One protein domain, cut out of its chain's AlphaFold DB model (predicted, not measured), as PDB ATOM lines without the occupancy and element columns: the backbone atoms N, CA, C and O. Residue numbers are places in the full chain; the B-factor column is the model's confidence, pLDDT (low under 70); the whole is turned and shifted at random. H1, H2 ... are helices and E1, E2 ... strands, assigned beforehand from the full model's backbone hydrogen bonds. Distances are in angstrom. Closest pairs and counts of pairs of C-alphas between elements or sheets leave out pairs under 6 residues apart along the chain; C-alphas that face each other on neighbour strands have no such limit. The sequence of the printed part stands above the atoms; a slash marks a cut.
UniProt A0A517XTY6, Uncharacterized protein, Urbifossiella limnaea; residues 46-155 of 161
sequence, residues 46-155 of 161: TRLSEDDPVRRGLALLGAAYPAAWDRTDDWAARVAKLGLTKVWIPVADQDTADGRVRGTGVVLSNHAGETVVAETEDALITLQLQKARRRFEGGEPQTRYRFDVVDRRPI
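AT A GLANCE: This is residues 46 to 155 of the 161 residues of an uncharacterized protein of Urbifossiella limnaea (UniProt A0A517XTY6). A long, twisted antiparallel hairpin, E2 and E3, with the short E1 beside one end of E2, makes a narrow wall. H2 packs on one face of this wall; H3 and H5 cross each other and graze the wall with one end each, H4 packs on H2 away from the wall, and little H1 sits beside E1. The printed part has 110 residues with five named helices and then three named strands, H1 H2 H3 H4 H5 E1 E2 E3, a mixed class of helices and strands; the sheet's order is E1 E2 E3, all antiparallel. The whole is compact, with a radius of gyration of the C-alphas of 13.8 A and spans of 41 by 35 by 21 A.

HOW THE PARTS SIT: Begin at the sheet, a meander in which each strand is the antiparallel neighbour of the one before: E1 is residues 115 to 119, E2 residues 123 to 135 and E3 residues 141 to 154. In the hairpin of E1 and E2, look for N 116 and O 127, 2.8 A apart and within hydrogen-bond range. In the hairpin of E2 and E3, N 130 and O 146 are 2.8 A apart, also within range. E2 bends by 57 degrees at residue 132. H2, residues 53 to 64, is on the sheet; its closest C-alphas to E1 are Ala 59 and Ala 118, 4.8 A apart. H1, residues 46 to 51, is on the opposite face, over none of the strands, at a height over the sheet of 6.6 A. H1 and H2 touch only at the corner by their link, with the C-alphas of Ser 49 and Arg 55 closest at 4.9 A. H4, residues 85 to 88, touches H2, with the C-alphas of Val 54 and Trp 88 closest at 5.5 A. H5, residues 97 to 110, and H3, residues 72 to 81, touch about perpendicular at 76 degrees, with the C-alphas of Asp 73 and Val 101 closest at 5.2 A. H3 only grazes the sheet with residues 72 to 75, and H5 with residues 105 to 109. Every O i to N i+4 pair is within hydrogen-bond range in H1, H2, H3 and H5; H4 is too short for such a pair.

IN THESE COORDINATES: Find C-alpha 46 at (256.888, 150.437, 286.771), where H1 begins. H2 is 16.4 A long, H3 14.1 A and H5 20.2 A, while H4 has 4 residues. E1 spans 13.6 A. E2 runs 34.1 A from C-alpha 123 at (255.416, 158.097, 297.796). E3 runs 38.2 A and ends at C-alpha 154, (251.353, 159.032, 298.360).

THE WHOLE: The two C-alphas farthest apart, those of Glu 140 and Ile 155, are 42.2 A apart. The printed part has no cut and no long link. The mean pLDDT of the printed part is 92.0; look for values under 70 at residue 46 and residues 48 to 50.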
ATOM      1  N   THR A  46     256.451 150.910 285.453       66.19
ATOM      2  CA  THR A  46     256.888 150.437 286.771       66.19
ATOM      3  C   THR A  46     257.660 149.125 286.648       66.19
ATOM      4  O   THR A  46     258.811 149.065 287.060       66.19
ATOM      5  N   ARG A  47     257.108 148.123 285.948       70.81
ATOM      6  CA  ARG A  47     257.775 146.829 285.710       70.81
ATOM      7  C   ARG A  47     259.089 146.965 284.949       70.81
ATOM      8  O   ARG A  47     260.088 146.383 285.340       70.81
ATOM      9  N   LEU A  48     259.129 147.802 283.910       67.44
ATOM     10  CA  LEU A  48     260.377 148.115 283.204       67.44
ATOM     11  C   LEU A  48     261.419 148.761 284.117       67.44
ATOM     12  O   LEU A  48     262.604 148.564 283.888       67.44
ATOM     13  N   SER A  49     260.996 149.549 285.105       62.25
ATOM     14  CA  SER A  49     261.905 150.179 286.066       62.25
ATOM     15  C   SER A  49     262.381 149.196 287.141       62.25
ATOM     16  O   SER A  49     263.506 149.322 287.614       62.25
ATOM     17  N   GLU A  50     261.558 148.212 287.506       65.25
ATOM     18  CA  GLU A  50     261.887 147.151 288.467       65.25
ATOM     19  C   GLU A  50     262.811 146.078 287.872       65.25
ATOM     20  O   GLU A  50     263.758 145.653 288.539       65.25
ATOM     21  N   ASP A  51     262.557 145.675 286.624       71.12
ATOM     22  CA  ASP A  51     263.238 144.559 285.959       71.12
ATOM     23  C   ASP A  51     264.550 144.977 285.259       71.12
ATOM     24  O   ASP A  51     265.396 144.127 284.974       71.12
ATOM     25  N   ASP A  52     264.751 146.274 284.988       82.44
ATOM     26  CA  ASP A  52     265.973 146.822 284.379       82.44
ATOM     27  C   ASP A  52     266.856 147.504 285.448       82.44
ATOM     28  O   ASP A  52     266.516 148.587 285.941       82.44
ATOM     29  N   PRO A  53     268.028 146.929 285.792       85.31
ATOM     30  CA  PRO A  53     268.925 147.489 286.802       85.31
ATOM     31  C   PRO A  53     269.379 148.925 286.503       85.31
ATOM     32  O   PRO A  53     269.629 149.701 287.432       85.31
ATOM     33  N   VAL A  54     269.473 149.305 285.224       90.12
ATOM     34  CA  VAL A  54     269.868 150.657 284.817       90.12
ATOM     35  C   VAL A  54     268.732 151.642 285.063       90.12
ATOM     36  O   VAL A  54     268.966 152.724 285.612       90.12
ATOM     37  N   ARG A  55     267.494 151.261 284.734       90.62
ATOM     38  CA  ARG A  55     266.303 152.075 285.027       90.62
ATOM     39  C   ARG A  55     266.042 152.205 286.515       90.62
ATOM     40  O   ARG A  55     265.744 153.303 286.981       90.62
ATOM     41  N   ARG A  56     266.248 151.137 287.282       89.38
ATOM     42  CA  ARG A  56     266.195 151.197 288.745       89.38
ATOM     43  C   ARG A  56     267.227 152.177 289.301       89.38
ATOM     44  O   ARG A  56     266.910 152.981 290.174       89.38
ATOM     45  N   GLY A  57     268.447 152.157 288.761       92.56
ATOM     46  CA  GLY A  57     269.492 153.128 289.091       92.56
ATOM     47  C   GLY A  57     269.097 154.572 288.757       92.56
ATOM     48  O   GLY A  57     269.291 155.455 289.590       92.56
ATOM     49  N   LEU A  58     268.489 154.809 287.586       93.88
ATOM     50  CA  LEU A  58     267.936 156.115 287.186       93.88
ATOM     51  C   LEU A  58     266.866 156.598 288.175       93.88
ATOM     52  O   LEU A  58     266.922 157.743 288.619       93.88
ATOM     53  N   ALA A  59     265.918 155.728 288.526       92.75
ATOM     54  CA  ALA A  59     264.833 156.029 289.455       92.75
ATOM     55  C   ALA A  59     265.366 156.419 290.843       92.75
ATOM     56  O   ALA A  59     265.022 157.481 291.360       92.75
ATOM     57  N   LEU A  60     266.271 155.612 291.407       93.06
ATOM     58  CA  LEU A  60     266.911 155.887 292.698       93.06
ATOM     59  C   LEU A  60     267.700 157.200 292.678       93.06
ATOM     60  O   LEU A  60     267.594 158.010 293.600       93.06
ATOM     61  N   LEU A  61     268.481 157.429 291.619       94.50
ATOM     62  CA  LEU A  61     269.278 158.641 291.473       94.50
ATOM     63  C   LEU A  61     268.393 159.890 291.374       94.50
ATOM     64  O   LEU A  61     268.673 160.887 292.039       94.50
ATOM     65  N   GLY A  62     267.324 159.832 290.579       94.38
ATOM     66  CA  GLY A  62     266.393 160.942 290.417       94.38
ATOM     67  C   GLY A  62     265.565 161.231 291.668       94.38
ATOM     68  O   GLY A  62     265.351 162.399 291.984       94.38
ATOM     69  N   ALA A  63     265.161 160.200 292.416       93.62
ATOM     70  CA  ALA A  63     264.447 160.368 293.681       93.62
ATOM     71  C   ALA A  63     265.334 160.989 294.770       93.62
ATOM     72  O   ALA A  63     264.873 161.840 295.528       93.62
ATOM     73  N   ALA A  64     266.614 160.604 294.824       94.31
ATOM     74  CA  ALA A  64     267.570 161.154 295.783       94.31
ATOM     75  C   ALA A  64     268.006 162.592 295.446       94.31
ATOM     76  O   ALA A  64     268.351 163.356 296.348       94.31
ATOM     77  N   TYR A  65     268.013 162.962 294.160       94.88
ATOM     78  CA  TYR A  65     268.523 164.253 293.692       94.88
ATOM     79  C   TYR A  65     267.629 164.909 292.621       94.88
ATOM     80  O   TYR A  65     268.056 165.086 291.474       94.88
ATOM     81  N   PRO A  66     266.388 165.293 292.960       94.06
ATOM     82  CA  PRO A  66     265.469 165.885 291.994       94.06
ATOM     83  C   PRO A  66     265.826 167.342 291.649       94.06
ATOM     84  O   PRO A  66     266.478 168.054 292.411       94.06
ATOM     85  N   ALA A  67     265.335 167.803 290.496       92.12
ATOM     86  CA  ALA A  67     265.265 169.190 290.022       92.12
ATOM     87  C   ALA A  67     266.585 169.944 289.743       92.12
ATOM     88  O   ALA A  67     266.556 170.980 289.070       92.12
ATOM     89  N   ALA A  68     267.740 169.443 290.183       91.06
ATOM     90  CA  ALA A  68     269.028 170.103 289.975       91.06
ATOM     91  C   ALA A  68     269.602 169.856 288.565       91.06
ATOM     92  O   ALA A  68     269.673 168.720 288.095       91.06
ATOM     93  N   TRP A  69     270.016 170.934 287.887       96.25
ATOM     94  CA  TRP A  69     270.779 170.864 286.636       96.25
ATOM     95  C   TRP A  69     272.265 170.732 286.943       96.25
ATOM     96  O   TRP A  69     272.945 171.739 287.155       96.25
ATOM     97  N   ASP A  70     272.766 169.508 286.866       96.94
ATOM     98  CA  ASP A  70     274.137 169.180 287.237       96.94
ATOM     99  C   ASP A  70     274.952 168.667 286.049       96.94
ATOM    100  O   ASP A  70     274.415 168.181 285.039       96.94
ATOM    101  N   ARG A  71     276.273 168.820 286.153       96.69
ATOM    102  CA  ARG A  71     277.216 168.324 285.152       96.69
ATOM    103  C   ARG A  71     277.443 166.823 285.350       96.69
ATOM    104  O   ARG A  71     277.051 166.218 286.343       96.69
ATOM    105  N   THR A  72     278.039 166.187 284.348       96.94
ATOM    106  CA  THR A  72     278.238 164.733 284.356       96.94
ATOM    107  C   THR A  72     279.157 164.260 285.487       96.94
ATOM    108  O   THR A  72     278.955 163.175 286.021       96.94
ATOM    109  N   ASP A  73     280.152 165.058 285.859       97.31
ATOM    110  CA  ASP A  73     281.058 164.813 286.985       97.31
ATOM    111  C   ASP A  73     280.329 164.837 288.333       97.31
ATOM    112  O   ASP A  73     280.493 163.910 289.131       97.31
ATOM    113  N   ASP A  74     279.444 165.812 288.543       97.56
ATOM    114  CA  ASP A  74     278.569 165.855 289.721       97.56
ATOM    115  C   ASP A  74     277.670 164.610 289.797       97.56
ATOM    116  O   ASP A  74     277.529 163.979 290.851       97.56
ATOM    117  N   TRP A  75     277.084 164.208 288.664       97.12
ATOM    118  CA  TRP A  75     276.275 162.993 288.591       97.12
ATOM    119  C   TRP A  75     277.095 161.734 288.867       97.12
ATOM    120  O   TRP A  75     276.642 160.878 289.625       97.12
ATOM    121  N   ALA A  76     278.311 161.624 288.331       96.62
ATOM    122  CA  ALA A  76     279.189 160.486 288.586       96.62
ATOM    123  C   ALA A  76     279.553 160.368 290.076       96.62
ATOM    124  O   ALA A  76     279.572 159.264 290.628       96.62
ATOM    125  N   ALA A  77     279.764 161.497 290.761       96.38
ATOM    126  CA  ALA A  77     279.970 161.518 292.206       96.38
ATOM    127  C   ALA A  77     278.732 161.015 292.976       96.38
ATOM    128  O   ALA A  77     278.861 160.229 293.918       96.38
ATOM    129  N   ARG A  78     277.520 161.401 292.555       96.44
ATOM    130  CA  ARG A  78     276.257 160.944 293.171       96.44
ATOM    131  C   ARG A  78     275.981 159.463 292.927       96.44
ATOM    132  O   ARG A  78     275.555 158.769 293.847       96.44
ATOM    133  N   VAL A  79     276.286 158.965 291.732       95.69
ATOM    134  CA  VAL A  79     276.221 157.535 291.382       95.69
ATOM    135  C   VAL A  79     277.127 156.720 292.295       95.69
ATOM    136  O   VAL A  79     276.690 155.719 292.861       95.69
ATOM    137  N   ALA A  80     278.368 157.173 292.494       94.31
ATOM    138  CA  ALA A  80     279.297 156.526 293.411       94.31
ATOM    139  C   ALA A  80     278.789 156.567 294.860       94.31
ATOM    140  O   ALA A  80     278.823 155.547 295.546       94.31
ATOM    141  N   LYS A  81     278.253 157.711 295.306       95.38
ATOM    142  CA  LYS A  81     277.687 157.881 296.654       95.38
ATOM    143  C   LYS A  81     276.499 156.953 296.930       95.38
ATOM    144  O   LYS A  81     276.346 156.500 298.058       95.38
ATOM    145  N   LEU A  82     275.682 156.656 295.921       94.12
ATOM    146  CA  LEU A  82     274.565 155.707 296.019       94.12
ATOM    147  C   LEU A  82     274.984 154.242 295.785       94.12
ATOM    148  O   LEU A  82     274.130 153.361 295.765       94.12
ATOM    149  N   GLY A  83     276.275 153.960 295.573       94.19
ATOM    150  CA  GLY A  83     276.765 152.602 295.315       94.19
ATOM    151  C   GLY A  83     276.357 152.032 293.949       94.19
ATOM    152  O   GLY A  83     276.472 150.829 293.725       94.19
ATOM    153  N   LEU A  84     275.911 152.876 293.015       94.25
ATOM    154  CA  LEU A  84     275.361 152.456 291.723       94.25
ATOM    155  C   LEU A  84     276.437 152.178 290.661       94.25
ATOM    156  O   LEU A  84     276.122 151.639 289.603       94.25
ATOM    157  N   THR A  85     277.712 152.494 290.926       93.69
ATOM    158  CA  THR A  85     278.824 152.395 289.959       93.69
ATOM    159  C   THR A  85     278.845 151.077 289.183       93.69
ATOM    160  O   THR A  85     278.900 151.101 287.958       93.69
ATOM    161  N   LYS A  86     278.763 149.928 289.867       90.94
ATOM    162  CA  LYS A  86     278.885 148.607 289.220       90.94
ATOM    163  C   LYS A  86     277.683 148.224 288.358       90.94
ATOM    164  O   LYS A  86     277.837 147.450 287.421       90.94
ATOM    165  N   VAL A  87     276.504 148.727 288.714       87.31
ATOM    166  CA  VAL A  87     275.233 148.414 288.047       87.31
ATOM    167  C   VAL A  87     275.003 149.343 286.858       87.31
ATOM    168  O   VAL A  87     274.418 148.944 285.858       87.31
ATOM    169  N   TRP A  88     275.465 150.586 286.975       88.75
ATOM    170  CA  TRP A  88     275.089 151.661 286.067       88.75
ATOM    171  C   TRP A  88     276.167 151.981 285.040       88.75
ATOM    172  O   TRP A  88     275.865 152.221 283.877       88.75
ATOM    173  N   ILE A  89     277.433 151.990 285.454       90.50
ATOM    174  CA  ILE A  89     278.541 152.409 284.596       90.50
ATOM    175  C   ILE A  89     279.058 151.186 283.825       90.50
ATOM    176  O   ILE A  89     279.304 150.153 284.450       90.50
ATOM    177  N   PRO A  90     279.256 151.261 282.494       89.38
ATOM    178  CA  PRO A  90     279.842 150.165 281.723       89.38
ATOM    179  C   PRO A  90     281.175 149.703 282.317       89.38
ATOM    180  O   PRO A  90     281.969 150.538 282.734       89.38
ATOM    181  N   VAL A  91     281.449 148.394 282.323       91.31
ATOM    182  CA  VAL A  91     282.638 147.812 282.987       91.31
ATOM    183  C   VAL A  91     283.946 148.496 282.570       91.31
ATOM    184  O   VAL A  91     284.763 148.812 283.426       91.31
ATOM    185  N   ALA A  92     284.102 148.818 281.281       92.56
ATOM    186  CA  ALA A  92     285.281 149.509 280.742       92.56
ATOM    187  C   ALA A  92     285.521 150.919 281.330       92.56
ATOM    188  O   ALA A  92     286.601 151.484 281.171       92.56
ATOM    189  N   ASP A  93     284.519 151.477 282.004       95.00
ATOM    190  CA  ASP A  93     284.484 152.842 282.514       95.00
ATOM    191  C   ASP A  93     284.424 152.897 284.054       95.00
ATOM    192  O   ASP A  93     284.349 153.982 284.623       95.00
ATOM    193  N   GLN A  94     284.468 151.766 284.769       93.06
ATOM    194  CA  GLN A  94     284.258 151.746 286.228       93.06
ATOM    195  C   GLN A  94     285.493 152.150 287.051       93.06
ATOM    196  O   GLN A  94     285.353 152.755 288.123       93.06
ATOM    197  N   ASP A  95     286.694 151.834 286.567       90.19
ATOM    198  CA  ASP A  95     287.890 151.785 287.417       90.19
ATOM    199  C   ASP A  95     288.497 153.164 287.708       90.19
ATOM    200  O   ASP A  95     288.974 153.427 288.815       90.19
ATOM    201  N   THR A  96     288.421 154.097 286.757       94.69
ATOM    202  CA  THR A  96     289.014 155.436 286.891       94.69
ATOM    203  C   THR A  96     287.953 156.507 287.121       94.69
ATOM    204  O   THR A  96     286.796 156.350 286.740       94.69
ATOM    205  N   ALA A  97     288.332 157.623 287.753       93.81
ATOM    206  CA  ALA A  97     287.420 158.752 287.942       93.81
ATOM    207  C   ALA A  97     286.914 159.289 286.592       93.81
ATOM    208  O   ALA A  97     285.706 159.385 286.391       93.81
ATOM    209  N   ASP A  98     287.823 159.522 285.644       95.50
ATOM    210  CA  ASP A  98     287.486 159.990 284.293       95.50
ATOM    211  C   ASP A  98     286.640 158.973 283.517       95.50
ATOM    212  O   ASP A  98     285.717 159.346 282.789       95.50
ATOM    213  N   GLY A  99     286.922 157.678 283.702       95.62
ATOM    214  CA  GLY A  99     286.093 156.589 283.194       95.62
ATOM    215  C   GLY A  99     284.663 156.719 283.697       95.62
ATOM    216  O   GLY A  99     283.740 156.785 282.888       95.62
ATOM    217  N   ARG A 100     284.478 156.873 285.012       96.69
ATOM    218  CA  ARG A 100     283.144 156.962 285.614       96.69
ATOM    219  C   ARG A 100     282.371 158.173 285.115       96.69
ATOM    220  O   ARG A 100     281.202 158.031 284.774       96.69
ATOM    221  N   VAL A 101     283.020 159.333 284.990       97.75
ATOM    222  CA  VAL A 101     282.393 160.529 284.400       97.75
ATOM    223  C   VAL A 101     281.919 160.240 282.974       97.75
ATOM    224  O   VAL A 101     280.765 160.501 282.635       97.75
ATOM    225  N   ARG A 102     282.773 159.650 282.135       96.62
ATOM    226  CA  ARG A 102     282.417 159.299 280.755       96.62
ATOM    227  C   ARG A 102     281.259 158.300 280.700       96.62
ATOM    228  O   ARG A 102     280.277 158.565 280.006       96.62
ATOM    229  N   GLY A 103     281.333 157.210 281.458       96.00
ATOM    230  CA  GLY A 103     280.301 156.177 281.485       96.00
ATOM    231  C   GLY A 103     278.964 156.687 282.032       96.00
ATOM    232  O   GLY A 103     277.922 156.419 281.437       96.00
ATOM    233  N   THR A 104     278.968 157.523 283.078       97.06
ATOM    234  CA  THR A 104     277.762 158.229 283.545       97.06
ATOM    235  C   THR A 104     277.159 159.101 282.441       97.06
ATOM    236  O   THR A 104     275.946 159.083 282.231       97.06
ATOM    237  N   GLY A 105     277.984 159.823 281.680       96.31
ATOM    238  CA  GLY A 105     277.520 160.646 280.560       96.31
ATOM    239  C   GLY A 105     276.884 159.846 279.422       96.31
ATOM    240  O   GLY A 105     275.914 160.318 278.818       96.31
ATOM    241  N   VAL A 106     277.397 158.643 279.143       95.44
ATOM    242  CA  VAL A 106     276.815 157.704 278.169       95.44
ATOM    243  C   VAL A 106     275.423 157.276 278.623       95.44
ATOM    244  O   VAL A 106     274.466 157.450 277.871       95.44
ATOM    245  N   VAL A 107     275.290 156.803 279.864       95.62
ATOM    246  CA  VAL A 107     274.003 156.355 280.420       95.62
ATOM    247  C   VAL A 107     272.982 157.492 280.408       95.62
ATOM    248  O   VAL A 107     271.926 157.369 279.792       95.62
ATOM    249  N   LEU A 108     273.319 158.649 280.985       96.62
ATOM    250  CA  LEU A 108     272.415 159.803 281.025       96.62
ATOM    251  C   LEU A 108     272.002 160.289 279.627       96.62
ATOM    252  O   LEU A 108     270.891 160.775 279.435       96.62
ATOM    253  N   SER A 109     272.890 160.184 278.636       95.88
ATOM    254  CA  SER A 109     272.558 160.561 277.259       95.88
ATOM    255  C   SER A 109     271.630 159.561 276.584       95.88
ATOM    256  O   SER A 109     270.724 159.994 275.877       95.88
ATOM    257  N   ASN A 110     271.849 158.264 276.796       94.88
ATOM    258  CA  ASN A 110     271.041 157.203 276.195       94.88
ATOM    259  C   ASN A 110     269.614 157.175 276.750       94.88
ATOM    260  O   ASN A 110     268.694 156.791 276.037       94.88
ATOM    261  N   HIS A 111     269.434 157.628 277.990       94.50
ATOM    262  CA  HIS A 111     268.137 157.696 278.662       94.50
ATOM    263  C   HIS A 111     267.573 159.125 278.738       94.50
ATOM    264  O   HIS A 111     266.640 159.397 279.493       94.50
ATOM    265  N   ALA A 112     268.123 160.073 277.975       94.69
ATOM    266  CA  ALA A 112     267.588 161.430 277.941       94.69
ATOM    267  C   ALA A 112     266.143 161.435 277.402       94.69
ATOM    268  O   ALA A 112     265.853 160.857 276.358       94.69
ATOM    269  N   GLY A 113     265.245 162.117 278.110       93.25
ATOM    270  CA  GLY A 113     263.804 162.154 277.844       93.25
ATOM    271  C   GLY A 113     263.023 160.989 278.458       93.25
ATOM    272  O   GLY A 113     261.791 161.010 278.444       93.25
ATOM    273  N   GLU A 114     263.708 159.991 279.018       92.31
ATOM    274  CA  GLU A 114     263.064 158.825 279.602       92.31
ATOM    275  C   GLU A 114     262.339 159.161 280.908       92.31
ATOM    276  O   GLU A 114     262.813 159.964 281.714       92.31
ATOM    277  N   THR A 115     261.179 158.531 281.101       93.56
ATOM    278  CA  THR A 115     260.407 158.595 282.343       93.56
ATOM    279  C   THR A 115     260.638 157.331 283.159       93.56
ATOM    280  O   THR A 115     260.480 156.227 282.640       93.56
ATOM    281  N   VAL A 116     260.982 157.507 284.430       92.19
ATOM    282  CA  VAL A 116     261.197 156.433 285.403       92.19
ATOM    283  C   VAL A 116     260.307 156.649 286.620       92.19
ATOM    284  O   VAL A 116     259.945 157.782 286.945       92.19
ATOM    285  N   VAL A 117     259.952 155.555 287.288       91.25
ATOM    286  CA  VAL A 117     259.166 155.590 288.523       91.25
ATOM    287  C   VAL A 117     260.047 155.112 289.664       91.25
ATOM    288  O   VAL A 117     260.690 154.069 289.558       91.25
ATOM    289  N   ALA A 118     260.085 155.895 290.735       89.94
ATOM    290  CA  ALA A 118     260.773 155.561 291.968       89.94
ATOM    291  C   ALA A 118     259.759 155.425 293.099       89.94
ATOM    292  O   ALA A 118     258.902 156.292 293.276       89.94
ATOM    293  N   GLU A 119     259.894 154.363 293.880       88.12
ATOM    294  CA  GLU A 119     259.196 154.217 295.148       88.12
ATOM    295  C   GLU A 119     260.102 154.716 296.276       88.12
ATOM    296  O   GLU A 119     261.286 154.379 296.352       88.12
ATOM    297  N   THR A 120     259.543 155.578 297.113       86.31
ATOM    298  CA  THR A 120     260.128 156.054 298.371       86.31
ATOM    299  C   THR A 120     259.256 155.561 299.516       86.31
ATOM    300  O   THR A 120     258.158 155.090 299.260       86.31
ATOM    301  N   GLU A 121     259.693 155.713 300.764       85.19
ATOM    302  CA  GLU A 121     258.922 155.250 301.933       85.19
ATOM    303  C   GLU A 121     257.478 155.785 301.966       85.19
ATOM    304  O   GLU A 121     256.573 155.067 302.374       85.19
ATOM    305  N   ASP A 122     257.248 157.001 301.456       86.50
ATOM    306  CA  ASP A 122     255.946 157.669 301.564       86.50
ATOM    307  C   ASP A 122     255.234 157.873 300.219       86.50
ATOM    308  O   ASP A 122     254.086 158.320 300.176       86.50
ATOM    309  N   ALA A 123     255.922 157.659 299.094       87.75
ATOM    310  CA  ALA A 123     255.416 158.097 297.796       87.75
ATOM    311  C   ALA A 123     255.962 157.319 296.601       87.75
ATOM    312  O   ALA A 123     257.145 156.979 296.540       87.75
ATOM    313  N   LEU A 124     255.110 157.199 295.584       89.69
ATOM    314  CA  LEU A 124     255.493 156.904 294.209       89.69
ATOM    315  C   LEU A 124     255.779 158.217 293.475       89.69
ATOM    316  O   LEU A 124     254.923 159.102 293.384       89.69
ATOM    317  N   ILE A 125     256.992 158.346 292.946       92.50
ATOM    318  CA  ILE A 125     257.473 159.542 292.254       92.50
ATOM    319  C   ILE A 125     257.744 159.192 290.793       92.50
ATOM    320  O   ILE A 125     258.545 158.308 290.494       92.50
ATOM    321  N   THR A 126     257.103 159.913 289.876       93.00
ATOM    322  CA  THR A 126     257.386 159.831 288.440       93.00
ATOM    323  C   THR A 126     258.355 160.940 288.060       93.00
ATOM    324  O   THR A 126     258.086 162.122 288.287       93.00
ATOM    325  N   LEU A 127     259.484 160.562 287.470       95.44
ATOM    326  CA  LEU A 127     260.592 161.455 287.148       95.44
ATOM    327  C   LEU A 127     260.915 161.369 285.659       95.44
ATOM    328  O   LEU A 127     260.945 160.274 285.104       95.44
ATOM    329  N   GLN A 128     261.231 162.495 285.023       96.06
ATOM    330  CA  GLN A 128     261.744 162.517 283.654       96.06
ATOM    331  C   GLN A 128     263.181 163.030 283.619       96.06
ATOM    332  O   GLN A 128     263.467 164.136 284.083       96.06
ATOM    333  N   LEU A 129     264.091 162.253 283.028       97.31
ATOM    334  CA  LEU A 129     265.464 162.691 282.811       97.31
ATOM    335  C   LEU A 129     265.506 163.710 281.670       97.31
ATOM    336  O   LEU A 129     265.169 163.413 280.529       97.31
ATOM    337  N   GLN A 130     265.969 164.915 281.960       97.75
ATOM    338  CA  GLN A 130     266.114 166.002 281.004       97.75
ATOM    339  C   GLN A 130     267.589 166.233 280.682       97.75
ATOM    340  O   GLN A 130     268.458 166.128 281.550       97.75
ATOM    341  N   LYS A 131     267.866 166.614 279.435       97.69
ATOM    342  CA  LYS A 131     269.194 167.001 278.949       97.69
ATOM    343  C   LYS A 131     269.106 168.384 278.326       97.69
ATOM    344  O   LYS A 131     268.267 168.620 277.463       97.69
ATOM    345  N   ALA A 132     270.000 169.287 278.712       96.88
ATOM    346  CA  ALA A 132     270.079 170.611 278.110       96.88
ATOM    347  C   ALA A 132     271.527 170.995 277.829       96.88
ATOM    348  O   ALA A 132     272.412 170.776 278.657       96.88
ATOM    349  N   ARG A 133     271.752 171.624 276.672       96.06
ATOM    350  CA  ARG A 133     273.002 172.309 276.347       96.06
ATOM    351  C   ARG A 133     272.730 173.798 276.204       96.06
ATOM    352  O   ARG A 133     272.084 174.215 275.248       96.06
ATOM    353  N   ARG A 134     273.212 174.593 277.153       95.19
ATOM    354  CA  ARG A 134     273.040 176.052 277.162       95.19
ATOM    355  C   ARG A 134     274.079 176.711 278.057       95.19
ATOM    356  O   ARG A 134     274.822 176.024 278.754       95.19
ATOM    357  N   ARG A 135     274.123 178.042 278.039       95.56
ATOM    358  CA  ARG A 135     274.868 178.817 279.034       95.56
ATOM    359  C   ARG A 135     274.129 178.720 280.363       95.56
ATOM    360  O   ARG A 135     272.992 179.177 280.470       95.56
ATOM    361  N   PHE A 136     274.751 178.076 281.340       91.12
ATOM    362  CA  PHE A 136     274.275 178.064 282.720       91.12
ATOM    363  C   PHE A 136     274.994 179.183 283.468       91.12
ATOM    364  O   PHE A 136     276.190 179.372 283.262       91.12
ATOM    365  N   GLU A 137     274.257 179.955 284.270       91.69
ATOM    366  CA  GLU A 137     274.817 181.037 285.102       91.69
ATOM    367  C   GLU A 137     275.666 182.058 284.308       91.69
ATOM    368  O   GLU A 137     276.627 182.625 284.814       91.69
ATOM    369  N   GLY A 138     275.333 182.283 283.030       89.69
ATOM    370  CA  GLY A 138     276.057 183.216 282.155       89.69
ATOM    371  C   GLY A 138     277.425 182.730 281.655       89.69
ATOM    372  O   GLY A 138     278.067 183.450 280.895       89.69
ATOM    373  N   GLY A 139     277.851 181.518 282.025       91.69
ATOM    374  CA  GLY A 139     279.114 180.922 281.590       91.69
ATOM    375  C   GLY A 139     279.080 180.333 280.176       91.69
ATOM    376  O   GLY A 139     278.147 180.540 279.397       91.69
ATOM    377  N   GLU A 140     280.108 179.551 279.848       92.94
ATOM    378  CA  GLU A 140     280.194 178.841 278.570       92.94
ATOM    379  C   GLU A 140     279.052 177.821 278.389       92.94
ATOM    380  O   GLU A 140     278.544 177.270 279.374       92.94
ATOM    381  N   PRO A 141     278.627 177.524 277.144       95.00
ATOM    382  CA  PRO A 141     277.635 176.491 276.889       95.00
ATOM    383  C   PRO A 141     278.099 175.123 277.402       95.00
ATOM    384  O   PRO A 141     279.066 174.549 276.901       95.00
ATOM    385  N   GLN A 142     277.359 174.565 278.355       95.44
ATOM    386  CA  GLN A 142     277.635 173.259 278.951       95.44
ATOM    387  C   GLN A 142     276.434 172.335 278.773       95.44
ATOM    388  O   GLN A 142     275.290 172.790 278.731       95.44
ATOM    389  N   THR A 143     276.697 171.033 278.672       96.44
ATOM    390  CA  THR A 143     275.659 170.003 278.771       96.44
ATOM    391  C   THR A 143     275.444 169.679 280.245       96.44
ATOM    392  O   THR A 143     276.402 169.327 280.933       96.44
ATOM    393  N   ARG A 144     274.203 169.788 280.719       97.94
ATOM    394  CA  ARG A 144     273.782 169.367 282.062       97.94
ATOM    395  C   ARG A 144     272.552 168.470 281.967       97.94
ATOM    396  O   ARG A 144     271.837 168.492 280.958       97.94
ATOM    397  N   TYR A 145     272.315 167.707 283.026       98.19
ATOM    398  CA  TYR A 145     271.177 166.801 283.163       98.19
ATOM    399  C   TYR A 145     270.418 167.110 284.451       98.19
ATOM    400  O   TYR A 145     271.037 167.539 285.425       98.19
ATOM    401  N   ARG A 146     269.099 166.896 284.454       97.44
ATOM    402  CA  ARG A 146     268.256 166.975 285.659       97.44
ATOM    403  C   ARG A 146     267.178 165.902 285.641       97.44
ATOM    404  O   ARG A 146     266.730 165.527 284.561       97.44
ATOM    405  N   PHE A 147     266.686 165.506 286.807       97.56
ATOM    406  CA  PHE A 147     265.421 164.780 286.914       97.56
ATOM    407  C   PHE A 147     264.302 165.758 287.246       97.56
ATOM    408  O   PHE A 147     264.335 166.409 288.288       97.56
ATOM    409  N   ASP A 148     263.337 165.889 286.344       96.88
ATOM    410  CA  ASP A 148     262.132 166.677 286.582       96.88
ATOM    411  C   ASP A 148     261.081 165.806 287.268       96.88
ATOM    412  O   ASP A 148     260.857 164.676 286.834       96.88
ATOM    413  N   VAL A 149     260.441 166.309 288.323       95.50
ATOM    414  CA  VAL A 149     259.335 165.595 288.977       95.50
ATOM    415  C   VAL A 149     258.077 165.852 288.163       95.50
ATOM    416  O   VAL A 149     257.570 166.969 288.137       95.50
ATOM    417  N   VAL A 150     257.593 164.818 287.481       94.50
ATOM    418  CA  VAL A 150     256.377 164.884 286.661       94.50
ATOM    419  C   VAL A 150     255.141 164.662 287.524       94.50
ATOM    420  O   VAL A 150     254.123 165.319 287.327       94.50
ATOM    421  N   ASP A 151     255.232 163.737 288.479       92.75
ATOM    422  CA  ASP A 151     254.129 163.382 289.364       92.75
ATOM    423  C   ASP A 151     254.661 162.836 290.692       92.75
ATOM    424  O   ASP A 151     255.733 162.225 290.745       92.75
ATOM    425  N   ARG A 152     253.902 163.041 291.766       92.25
ATOM    426  CA  ARG A 152     254.186 162.488 293.088       92.25
ATOM    427  C   ARG A 152     252.875 162.138 293.764       92.25
ATOM    428  O   ARG A 152     252.056 163.018 294.018       92.25
ATOM    429  N   ARG A 153     252.709 160.863 294.103       89.94
ATOM    430  CA  ARG A 153     251.514 160.354 294.778       89.94
ATOM    431  C   ARG A 153     251.905 159.652 296.070       89.94
ATOM    432  O   ARG A 153     252.914 158.950 296.060       89.94
ATOM    433  N   PRO A 154     251.141 159.826 297.159       86.75
ATOM    434  CA  PRO A 154     251.353 159.032 298.360       86.75
ATOM    435  C   PRO A 154     251.156 157.547 298.039       86.75
ATOM    436  O   PRO A 154     250.342 157.204 297.175       86.75
ATOM    437  N   ILE A 155     251.902 156.677 298.718       78.56
ATOM    438  CA  ILE A 155     251.618 155.240 298.666       78.56
ATOM    439  C   ILE A 155     250.231 155.029 299.297       78.56
ATOM    440  O   ILE A 155     249.971 155.594 300.363       78.56
TER     441      ILE A 155